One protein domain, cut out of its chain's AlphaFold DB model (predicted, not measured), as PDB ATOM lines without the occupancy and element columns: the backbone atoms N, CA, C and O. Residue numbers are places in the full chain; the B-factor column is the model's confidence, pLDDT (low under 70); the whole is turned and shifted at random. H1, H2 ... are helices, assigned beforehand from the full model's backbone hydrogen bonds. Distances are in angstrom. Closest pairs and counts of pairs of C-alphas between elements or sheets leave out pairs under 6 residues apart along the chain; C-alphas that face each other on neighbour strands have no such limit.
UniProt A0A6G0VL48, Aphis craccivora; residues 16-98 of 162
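This is residues 16 to 98 of the 162 residues of a protein of Aphis craccivora (UniProt A0A6G0VL48). Two separate parts are joined by a stretched link: H3 and H2 meet near their beginnings as a steep corner, while H1, with the loop after it, sits far off on its own. Residues 40 to 47 of that link stand free between the two parts. The printed part has 83 residues, with three named helices in the order H1, H2, H3 and no named strand; its class is all helix, with 41 residues, under half, in named elements. It is loose, with a radius of gyration of the C-alphas of 16.3 A, and spans 43 by 29 by 26 A.

H3, residues 83 to 97, is 20.1 A long and starts at C-alpha 83 (185.160, 190.691, 182.820). H2, residues 60 to 72, and H1, residues 16 to 28, are each 18.3 A; C-alpha 16 is at (176.147, 216.189, 163.604).

H3, with residues 83 to 87 alone, touches residues 62 to 66 of H2; the closest C-alphas, of Val 62 and Pro 83, are 6.3 A apart. Their lines stand at a steep tilt of 68 degrees, only just short of about perpendicular, the same way. H1 is apart from both. In H1, H2 and H3 every O i to N i+4 pair is within hydrogen-bond range.

The C-alphas farthest apart, of Thr 35 and Glu 96, are 46.0 A apart. The printed part has no cut. The link from H1 to H2, 31 residues, is long. Residues 16 to 22 and 24 to 48 have pLDDT under 70.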
ATOM      1  N   GLY A  16     175.714 214.863 163.166       61.19
ATOM      2  CA  GLY A  16     176.147 216.189 163.604       61.19
ATOM      3  C   GLY A  16     176.625 216.260 165.058       61.19
ATOM      4  O   GLY A  16     177.599 216.955 165.332       61.19
ATOM      5  N   ARG A  17     176.008 215.526 165.993       58.91
ATOM      6  CA  ARG A  17     176.455 215.470 167.392       58.91
ATOM      7  C   ARG A  17     177.798 214.757 167.519       58.91
ATOM      8  O   ARG A  17     178.676 215.289 168.189       58.91
ATOM      9  N   PHE A  18     177.972 213.608 166.860       63.00
ATOM     10  CA  PHE A  18     179.252 212.892 166.878       63.00
ATOM     11  C   PHE A  18     180.369 213.736 166.259       63.00
ATOM     12  O   PHE A  18     181.386 213.947 166.907       63.00
ATOM     13  N   ASN A  19     180.146 214.301 165.067       65.62
ATOM     14  CA  ASN A  19     181.140 215.147 164.404       65.62
ATOM     15  C   ASN A  19     181.515 216.364 165.257       65.62
ATOM     16  O   ASN A  19     182.689 216.686 165.382       65.62
ATOM     17  N   ARG A  20     180.539 217.015 165.900       69.56
ATOM     18  CA  ARG A  20     180.808 218.158 166.782       69.56
ATOM     19  C   ARG A  20     181.637 217.763 168.006       69.56
ATOM     20  O   ARG A  20     182.550 218.493 168.366       69.56
ATOM     21  N   VAL A  21     181.323 216.633 168.642       64.25
ATOM     22  CA  VAL A  21     182.096 216.124 169.788       64.25
ATOM     23  C   VAL A  21     183.502 215.716 169.350       64.25
ATOM     24  O   VAL A  21     184.462 216.041 170.035       64.25
ATOM     25  N   PHE A  22     183.635 215.064 168.197       65.81
ATOM     26  CA  PHE A  22     184.920 214.658 167.640       65.81
ATOM     27  C   PHE A  22     185.824 215.860 167.332       65.81
ATOM     28  O   PHE A  22     186.987 215.845 167.716       65.81
ATOM     29  N   GLU A  23     185.294 216.921 166.716       72.44
ATOM     30  CA  GLU A  23     186.068 218.141 166.445       72.44
ATOM     31  C   GLU A  23     186.497 218.865 167.732       72.44
ATOM     32  O   GLU A  23     187.627 219.337 167.798       72.44
ATOM     33  N   ILE A  24     185.654 218.890 168.777       68.31
ATOM     34  CA  ILE A  24     186.022 219.443 170.099       68.31
ATOM     35  C   ILE A  24     187.134 218.609 170.750       68.31
ATOM     36  O   ILE A  24     188.126 219.145 171.228       68.31
ATOM     37  N   LEU A  25     187.008 217.278 170.740       62.88
ATOM     38  CA  LEU A  25     188.038 216.394 171.294       62.88
ATOM     39  C   LEU A  25     189.368 216.533 170.541       62.88
ATOM     40  O   LEU A  25     190.428 216.445 171.148       62.88
ATOM     41  N   LYS A  26     189.307 216.766 169.229       67.19
ATOM     42  CA  LYS A  26     190.474 216.949 168.367       67.19
ATOM     43  C   LYS A  26     191.129 218.326 168.522       67.19
ATOM     44  O   LYS A  26     192.335 218.423 168.309       67.19
ATOM     45  N   SER A  27     190.374 219.380 168.855       67.81
ATOM     46  CA  SER A  27     190.939 220.714 169.112       67.81
ATOM     47  C   SER A  27     191.590 220.829 170.485       67.81
ATOM     48  O   SER A  27     192.560 221.569 170.627       67.81
ATOM     49  N   ASP A  28     191.064 220.095 171.466       58.94
ATOM     50  CA  ASP A  28     191.416 220.281 172.875       58.94
ATOM     51  C   ASP A  28     192.383 219.208 173.406       58.94
ATOM     52  O   ASP A  28     192.838 219.316 174.544       58.94
ATOM     53  N   VAL A  29     192.690 218.166 172.617       56.00
ATOM     54  CA  VAL A  29     193.544 217.048 173.052       56.00
ATOM     55  C   VAL A  29     194.480 216.573 171.936       56.00
ATOM     56  O   VAL A  29     194.053 215.965 170.952       56.00
ATOM     57  N   ILE A  30     195.787 216.766 172.124       60.38
ATOM     58  CA  ILE A  30     196.820 216.022 171.390       60.38
ATOM     59  C   ILE A  30     197.081 214.704 172.128       60.38
ATOM     60  O   ILE A  30     197.512 214.690 173.278       60.38
ATOM     61  N   TYR A  31     196.815 213.576 171.466       50.88
ATOM     62  CA  TYR A  31     197.009 212.249 172.054       50.88
ATOM     63  C   TYR A  31     198.486 212.032 172.442       50.88
ATOM     64  O   TYR A  31     199.350 212.004 171.565       50.88
ATOM     65  N   GLY A  32     198.762 211.863 173.740       52.94
ATOM     66  CA  GLY A  32     200.110 211.635 174.282       52.94
ATOM     67  C   GLY A  32     200.822 212.868 174.857       52.94
ATOM     68  O   GLY A  32     201.998 212.761 175.194       52.94
ATOM     69  N   ASP A  33     200.143 214.014 174.968       63.66
ATOM     70  CA  ASP A  33     200.637 215.189 175.695       63.66
ATOM     71  C   ASP A  33     199.941 215.308 177.061       63.66
ATOM     72  O   ASP A  33     198.798 215.757 177.161       63.66
ATOM     73  N   ASP A  34     200.648 214.923 178.126       60.69
ATOM     74  CA  ASP A  34     200.148 214.909 179.509       60.69
ATOM     75  C   ASP A  34     199.817 216.314 180.059       60.69
ATOM     76  O   ASP A  34     199.249 216.448 181.147       60.69
ATOM     77  N   THR A  35     200.184 217.375 179.333       64.00
ATOM     78  CA  THR A  35     199.914 218.764 179.724       64.00
ATOM     79  C   THR A  35     198.537 219.261 179.279       64.00
ATOM     80  O   THR A  35     198.059 220.270 179.806       64.00
ATOM     81  N   GLN A  36     197.866 218.547 178.367       60.81
ATOM     82  CA  GLN A  36     196.528 218.891 177.887       60.81
ATOM     83  C   GLN A  36     195.472 218.026 178.576       60.81
ATOM     84  O   GLN A  36     195.400 216.811 178.399       60.81
ATOM     85  N   GLN A  37     194.631 218.661 179.393       57.31
ATOM     86  CA  GLN A  37     193.503 217.987 180.030       57.31
ATOM     87  C   GLN A  37     192.337 217.893 179.049       57.31
ATOM     88  O   GLN A  37     191.935 218.901 178.469       57.31
ATOM     89  N   CYS A  38     191.751 216.698 178.921       56.38
ATOM     90  CA  CYS A  38     190.488 216.522 178.212       56.38
ATOM     91  C   CYS A  38     189.456 217.554 178.700       56.38
ATOM     92  O   CYS A  38     189.343 217.765 179.915       56.38
ATOM     93  N   PRO A  39     188.676 218.171 177.793       58.50
ATOM     94  CA  PRO A  39     187.685 219.162 178.175       58.50
ATOM     95  C   PRO A  39     186.716 218.576 179.206       58.50
ATOM     96  O   PRO A  39     186.261 217.434 179.086       58.50
ATOM     97  N   SER A  40     186.410 219.363 180.241       52.53
ATOM     98  CA  SER A  40     185.485 218.955 181.297       52.53
ATOM     99  C   SER A  40     184.092 218.772 180.697       52.53
ATOM    100  O   SER A  40     183.395 219.735 180.376       52.53
ATOM    101  N   LEU A  41     183.697 217.518 180.494       56.12
ATOM    102  CA  LEU A  41     182.365 217.180 180.019       56.12
ATOM    103  C   LEU A  41     181.403 217.240 181.202       56.12
ATOM    104  O   LEU A  41     181.560 216.490 182.164       56.12
ATOM    105  N   THR A  42     180.386 218.101 181.122       55.22
ATOM    106  CA  THR A  42     179.269 218.087 182.069       55.22
ATOM    107  C   THR A  42     178.549 216.749 181.920       55.22
ATOM    108  O   THR A  42     177.978 216.491 180.853       55.22
ATOM    109  N   PRO A  43     178.567 215.869 182.937       53.00
ATOM    110  CA  PRO A  43     177.903 214.585 182.830       53.00
ATOM    111  C   PRO A  43     176.406 214.840 182.695       53.00
ATOM    112  O   PRO A  43     175.771 215.390 183.595       53.00
ATOM    113  N   ILE A  44     175.825 214.457 181.561       54.94
ATOM    114  CA  ILE A  44     174.377 214.277 181.494       54.94
ATOM    115  C   ILE A  44     174.071 213.151 182.482       54.94
ATOM    116  O   ILE A  44     174.778 212.141 182.478       54.94
ATOM    117  N   SER A  45     173.065 213.331 183.344       51.78
ATOM    118  CA  SER A  45     172.576 212.261 184.219       51.78
ATOM    119  C   SER A  45     172.353 211.013 183.367       51.78
ATOM    120  O   SER A  45     171.505 211.000 182.473       51.78
ATOM    121  N   CYS A  46     173.207 210.013 183.569       54.41
ATOM    122  CA  CYS A  46     173.149 208.784 182.806       54.41
ATOM    123  C   CYS A  46     171.946 207.999 183.338       54.41
ATOM    124  O   CYS A  46     171.936 207.691 184.529       54.41
ATOM    125  N   PRO A  47     170.937 207.667 182.513       65.31
ATOM    126  CA  PRO A  47     169.786 206.888 182.972       65.31
ATOM    127  C   PRO A  47     170.163 205.436 183.311       65.31
ATOM    128  O   PRO A  47     169.347 204.686 183.838       65.31
ATOM    129  N   VAL A  48     171.390 205.023 182.981       69.81
ATOM    130  CA  VAL A  48     171.927 203.697 183.277       69.81
ATOM    131  C   VAL A  48     172.579 203.677 184.653       69.81
ATOM    132  O   VAL A  48     173.616 204.292 184.900       69.81
ATOM    133  N   GLU A  49     171.940 202.937 185.551       81.81
ATOM    134  CA  GLU A  49     172.436 202.623 186.886       81.81
ATOM    135  C   GLU A  49     173.311 201.366 186.857       81.81
ATOM    136  O   GLU A  49     173.194 200.531 185.960       81.81
ATOM    137  N   ASN A  50     174.157 201.206 187.881       88.94
ATOM    138  CA  ASN A  50     174.956 199.995 188.105       88.94
ATOM    139  C   ASN A  50     175.915 199.634 186.961       88.94
ATOM    140  O   ASN A  50     176.223 198.462 186.755       88.94
ATOM    141  N   VAL A  51     176.397 200.635 186.218       90.12
ATOM    142  CA  VAL A  51     177.396 200.436 185.161       90.12
ATOM    143  C   VAL A  51     178.741 200.082 185.811       90.12
ATOM    144  O   VAL A  51     179.315 200.933 186.499       90.12
ATOM    145  N   PRO A  52     179.260 198.853 185.625       92.94
ATOM    146  CA  PRO A  52     180.526 198.449 186.220       92.94
ATOM    147  C   PRO A  52     181.656 199.238 185.565       92.94
ATOM    148  O   PRO A  52     181.652 199.409 184.348       92.94
ATOM    149  N   LYS A  53     182.624 199.718 186.347       91.81
ATOM    150  CA  LYS A  53     183.797 200.438 185.832       91.81
ATOM    151  C   LYS A  53     184.973 199.480 185.702       91.81
ATOM    152  O   LYS A  53     185.142 198.592 186.531       91.81
ATOM    153  N   GLN A  54     185.766 199.666 184.658       91.06
ATOM    154  CA  GLN A  54     187.022 198.947 184.504       91.06
ATOM    155  C   GLN A  54     188.079 199.545 185.439       91.06
ATOM    156  O   GLN A  54     188.245 200.763 185.479       91.06
ATOM    157  N   GLU A  55     188.807 198.679 186.143       89.94
ATOM    158  CA  GLU A  55     189.906 199.069 187.042       89.94
ATOM    159  C   GLU A  55     191.282 198.572 186.567       89.94
ATOM    160  O   GLU A  55     192.314 199.055 187.026       89.94
ATOM    161  N   ASP A  56     191.318 197.625 185.627       90.75
ATOM    162  CA  ASP A  56     192.550 197.125 185.013       90.75
ATOM    163  C   ASP A  56     192.898 197.855 183.701       90.75
ATOM    164  O   ASP A  56     192.118 198.646 183.178       90.75
ATOM    165  N   ALA A  57     194.067 197.562 183.126       90.00
ATOM    166  CA  ALA A  57     194.552 198.200 181.898       90.00
ATOM    167  C   ALA A  57     194.235 197.434 180.593       90.00
ATOM    168  O   ALA A  57     194.610 197.896 179.518       90.00
ATOM    169  N   PHE A  58     193.591 196.261 180.646       88.38
ATOM    170  CA  PHE A  58     193.561 195.318 179.514       88.38
ATOM    171  C   PHE A  58     192.183 194.721 179.185       88.38
ATOM    172  O   PHE A  58     192.055 194.002 178.193       88.38
ATOM    173  N   ASN A  59     191.142 194.994 179.972       91.25
ATOM    174  CA  ASN A  59     189.774 194.527 179.731       91.25
ATOM    175  C   ASN A  59     188.885 195.544 179.004       91.25
ATOM    176  O   ASN A  59     187.706 195.263 178.803       91.25
ATOM    177  N   CYS A  60     189.409 196.683 178.550       92.06
ATOM    178  CA  CYS A  60     188.599 197.751 177.951       92.06
ATOM    179  C   CYS A  60     187.699 197.273 176.809       92.06
ATOM    180  O   CYS A  60     186.513 197.598 176.788       92.06
ATOM    181  N   GLY A  61     188.213 196.419 175.920       91.25
ATOM    182  CA  GLY A  61     187.411 195.813 174.858       91.25
ATOM    183  C   GLY A  61     186.258 194.948 175.385       91.25
ATOM    184  O   GLY A  61     185.154 195.013 174.853       91.25
ATOM    185  N   VAL A  62     186.479 194.192 176.463       95.38
ATOM    186  CA  VAL A  62     185.458 193.327 177.077       95.38
ATOM    187  C   VAL A  62     184.340 194.161 177.703       95.38
ATOM    188  O   VAL A  62     183.166 193.858 177.500       95.38
ATOM    189  N   TYR A  63     184.686 195.243 178.410       95.25
ATOM    190  CA  TYR A  63     183.702 196.170 178.974       95.25
ATOM    191  C   TYR A  63     182.888 196.868 177.880       95.25
ATOM    192  O   TYR A  63     181.667 196.927 177.986       95.25
ATOM    193  N   ILE A  64     183.532 197.336 176.804       94.75
ATOM    194  CA  ILE A  64     182.835 197.970 175.674       94.75
ATOM    195  C   ILE A  64     181.815 197.011 175.049       94.75
ATOM    196  O   ILE A  64     180.676 197.410 174.807       94.75
ATOM    197  N   ILE A  65     182.196 195.749 174.821       93.25
ATOM    198  CA  ILE A  65     181.287 194.740 174.258       93.25
ATOM    199  C   ILE A  65     180.131 194.458 175.223       93.25
ATOM    200  O   ILE A  65     178.974 194.469 174.804       93.25
ATOM    201  N   TYR A  66     180.418 194.288 176.517       94.44
ATOM    202  CA  TYR A  66     179.385 194.109 177.535       94.44
ATOM    203  C   TYR A  66     178.390 195.276 177.542       94.44
ATOM    204  O   TYR A  66     177.177 195.060 177.531       94.44
ATOM    205  N   TYR A  67     178.882 196.517 177.502       93.25
ATOM    206  CA  TYR A  67     178.024 197.698 177.463       93.25
ATOM    207  C   TYR A  67     177.169 197.749 176.201       93.25
ATOM    208  O   TYR A  67     175.983 198.077 176.286       93.25
ATOM    209  N   ALA A  68     177.745 197.410 175.046       91.12
ATOM    210  CA  ALA A  68     177.009 197.339 173.794       91.12
ATOM    211  C   ALA A  68     175.873 196.312 173.887       91.12
ATOM    212  O   ALA A  68     174.735 196.662 173.592       91.12
ATOM    213  N   PHE A  69     176.143 195.094 174.369       89.38
ATOM    214  CA  PHE A  69     175.120 194.057 174.544       89.38
ATOM    215  C   PHE A  69     174.016 194.502 175.505       89.38
ATOM    216  O   PHE A  69     172.842 194.457 175.151       89.38
ATOM    217  N   LYS A  70     174.366 195.042 176.680       90.12
ATOM    218  CA  LYS A  70     173.367 195.540 177.639       90.12
ATOM    219  C   LYS A  70     172.494 196.650 177.071       90.12
ATOM    220  O   LYS A  70     171.284 196.640 177.290       90.12
ATOM    221  N   THR A  71     173.092 197.559 176.309       85.81
ATOM    222  CA  THR A  71     172.370 198.658 175.661       85.81
ATOM    223  C   THR A  71     171.451 198.150 174.552       85.81
ATOM    224  O   THR A  71     170.286 198.534 174.517       85.81
ATOM    225  N   MET A  72     171.941 197.270 173.672       83.31
ATOM    226  CA  MET A  72     171.151 196.699 172.572       83.31
ATOM    227  C   MET A  72     169.980 195.860 173.090       83.31
ATOM    228  O   MET A  72     168.868 195.987 172.586       83.31
ATOM    229  N   ASP A  73     170.199 195.091 174.155       86.44
ATOM    230  CA  ASP A  73     169.166 194.261 174.777       86.44
ATOM    231  C   ASP A  73     168.234 195.058 175.705       86.44
ATOM    232  O   ASP A  73     167.344 194.483 176.332       86.44
ATOM    233  N   SER A  74     168.453 196.374 175.853       83.75
ATOM    234  CA  SER A  74     167.749 197.228 176.825       83.75
ATOM    235  C   SER A  74     167.728 196.628 178.240       83.75
ATOM    236  O   SER A  74     166.745 196.738 178.978       83.75
ATOM    237  N   SER A  75     168.815 195.955 178.624       85.50
ATOM    238  CA  SER A  75     168.921 195.221 179.882       85.50
ATOM    239  C   SER A  75     169.763 195.974 180.911       85.50
ATOM    240  O   SER A  75     170.580 196.838 180.593       85.50
ATOM    241  N   LYS A  76     169.540 195.660 182.190       89.94
ATOM    242  CA  LYS A  76     170.244 196.323 183.291       89.94
ATOM    243  C   LYS A  76     171.710 195.898 183.348       89.94
ATOM    244  O   LYS A  76     172.049 194.733 183.111       89.94
ATOM    245  N   PHE A  77     172.552 196.847 183.736       92.00
ATOM    246  CA  PHE A  77     173.942 196.597 184.087       92.00
ATOM    247  C   PHE A  77     174.027 195.978 185.486       92.00
ATOM    248  O   PHE A  77     173.130 196.158 186.314       92.00
ATOM    249  N   SER A  78     175.103 195.234 185.736       91.12
ATOM    250  CA  SER A  78     175.413 194.669 187.046       91.12
ATOM    251  C   SER A  78     176.788 195.141 187.502       91.12
ATOM    252  O   SER A  78     177.750 195.056 186.740       91.12
ATOM    253  N   LEU A  79     176.884 195.578 188.760       91.56
ATOM    254  CA  LEU A  79     178.168 195.863 189.407       91.56
ATOM    255  C   LEU A  79     178.969 194.586 189.700       91.56
ATOM    256  O   LEU A  79     180.179 194.659 189.864       91.56
ATOM    257  N   GLU A  80     178.316 193.422 189.708       93.25
ATOM    258  CA  GLU A  80     178.947 192.103 189.872       93.25
ATOM    259  C   GLU A  80     179.480 191.542 188.543       93.25
ATOM    260  O   GLU A  80     179.741 190.348 188.413       93.25
ATOM    261  N   PHE A  81     179.588 192.383 187.512       94.44
ATOM    262  CA  PHE A  81     180.147 191.985 186.232       94.44
ATOM    263  C   PHE A  81     181.601 191.527 186.387       94.44
ATOM    264  O   PHE A  81     182.480 192.322 186.715       94.44
ATOM    265  N   ASP A  82     181.844 190.254 186.081       95.06
ATOM    266  CA  ASP A  82     183.186 189.691 185.985       95.06
ATOM    267  C   ASP A  82     183.666 189.732 184.519       95.06
ATOM    268  O   ASP A  82     183.160 188.972 183.677       95.06
ATOM    269  N   PRO A  83     184.647 190.592 184.180       94.94
ATOM    270  CA  PRO A  83     185.160 190.691 182.820       94.94
ATOM    271  C   PRO A  83     185.883 189.421 182.358       94.94
ATOM    272  O   PRO A  83     185.890 189.135 181.162       94.94
ATOM    273  N   ASN A  84     186.466 188.623 183.257       93.62
ATOM    274  CA  ASN A  84     187.146 187.387 182.870       93.62
ATOM    275  C   ASN A  84     186.134 186.294 182.524       93.62
ATOM    276  O   ASN A  84     186.278 185.629 181.498       93.62
ATOM    277  N   LEU A  85     185.068 186.165 183.317       95.38
ATOM    278  CA  LEU A  85     183.968 185.261 182.987       95.38
ATOM    279  C   LEU A  85     183.309 185.663 181.659       95.38
ATOM    280  O   LEU A  85     183.039 184.813 180.809       95.38
ATOM    281  N   HIS A  86     183.093 186.965 181.443       95.31
ATOM    282  CA  HIS A  86     182.522 187.447 180.190       95.31
ATOM    283  C   HIS A  86     183.459 187.249 178.995       95.31
ATOM    284  O   HIS A  86     182.994 186.952 177.900       95.31
ATOM    285  N   ARG A  87     184.777 187.351 179.188       93.88
ATOM    286  CA  ARG A  87     185.772 187.044 178.155       93.88
ATOM    287  C   ARG A  87     185.685 185.588 177.700       93.88
ATOM    288  O   ARG A  87     185.700 185.341 176.496       93.88
ATOM    289  N   GLU A  88     185.561 184.642 178.630       94.00
ATOM    290  CA  GLU A  88     185.373 183.228 178.276       94.00
ATOM    291  C   GLU A  88     184.040 183.001 177.553       94.00
ATOM    292  O   GLU A  88     184.003 182.289 176.549       94.00
ATOM    293  N   TYR A  89     182.970 183.680 177.982       94.56
ATOM    294  CA  TYR A  89     181.702 183.684 177.249       94.56
ATOM    295  C   TYR A  89     181.866 184.212 175.816       94.56
ATOM    296  O   TYR A  89     181.431 183.554 174.877       94.56
ATOM    297  N   LEU A  90     182.524 185.361 175.623       93.69
ATOM    298  CA  LEU A  90     182.741 185.946 174.297       93.69
ATOM    299  C   LEU A  90     183.570 185.026 173.405       93.69
ATOM    300  O   LEU A  90     183.278 184.894 172.223       93.69
ATOM    301  N   LYS A  91     184.581 184.361 173.966       91.12
ATOM    302  CA  LYS A  91     185.376 183.371 173.243       91.12
ATOM    303  C   LYS A  91     184.509 182.207 172.761       91.12
ATOM    304  O   LYS A  91     184.579 181.872 171.584       91.12
ATOM    305  N   ALA A  92     183.699 181.613 173.639       92.19
ATOM    306  CA  ALA A  92     182.788 180.530 173.267       92.19
ATOM    307  C   ALA A  92     181.765 180.997 172.221       92.19
ATOM    308  O   ALA A  92     181.634 180.379 171.171       92.19
ATOM    309  N   TYR A  93     181.138 182.153 172.454       89.81
ATOM    310  CA  TYR A  93     180.174 182.755 171.540       89.81
ATOM    311  C   TYR A  93     180.769 182.981 170.147       89.81
ATOM    312  O   TYR A  93     180.151 182.622 169.148       89.81
ATOM    313  N   LEU A  94     181.981 183.537 170.061       87.69
ATOM    314  CA  LEU A  94     182.666 183.740 168.787       87.69
ATOM    315  C   LEU A  94     182.990 182.411 168.105       87.69
ATOM    316  O   LEU A  94     182.800 182.310 166.902       87.69
ATOM    317  N   LEU A  95     183.439 181.391 168.835       85.12
ATOM    318  CA  LEU A  95     183.708 180.077 168.244       85.12
ATOM    319  C   LEU A  95     182.437 179.400 167.711       85.12
ATOM    320  O   LEU A  95     182.503 178.700 166.708       85.12
ATOM    321  N   GLU A  96     181.295 179.611 168.364       88.38
ATOM    322  CA  GLU A  96     180.009 179.018 167.974       88.38
ATOM    323  C   GLU A  96     179.306 179.777 166.840       88.38
ATOM    324  O   GLU A  96     178.578 179.164 166.063       88.38
ATOM    325  N   ASN A  97     179.493 181.099 166.758       85.19
ATOM    326  CA  ASN A  97     178.708 181.970 165.874       85.19
ATOM    327  C   ASN A  97     179.528 182.645 164.767       85.19
ATOM    328  O   ASN A  97     178.939 183.263 163.881       85.19
ATOM    329  N   SER A  98     180.862 182.579 164.805       82.69
ATOM    330  CA  SER A  98     181.676 183.115 163.708       82.69
ATOM    331  C   SER A  98     181.624 182.184 162.506       82.69
ATOM    332  O   SER A  98     181.615 180.961 162.643       82.69
TER     333      SER A  98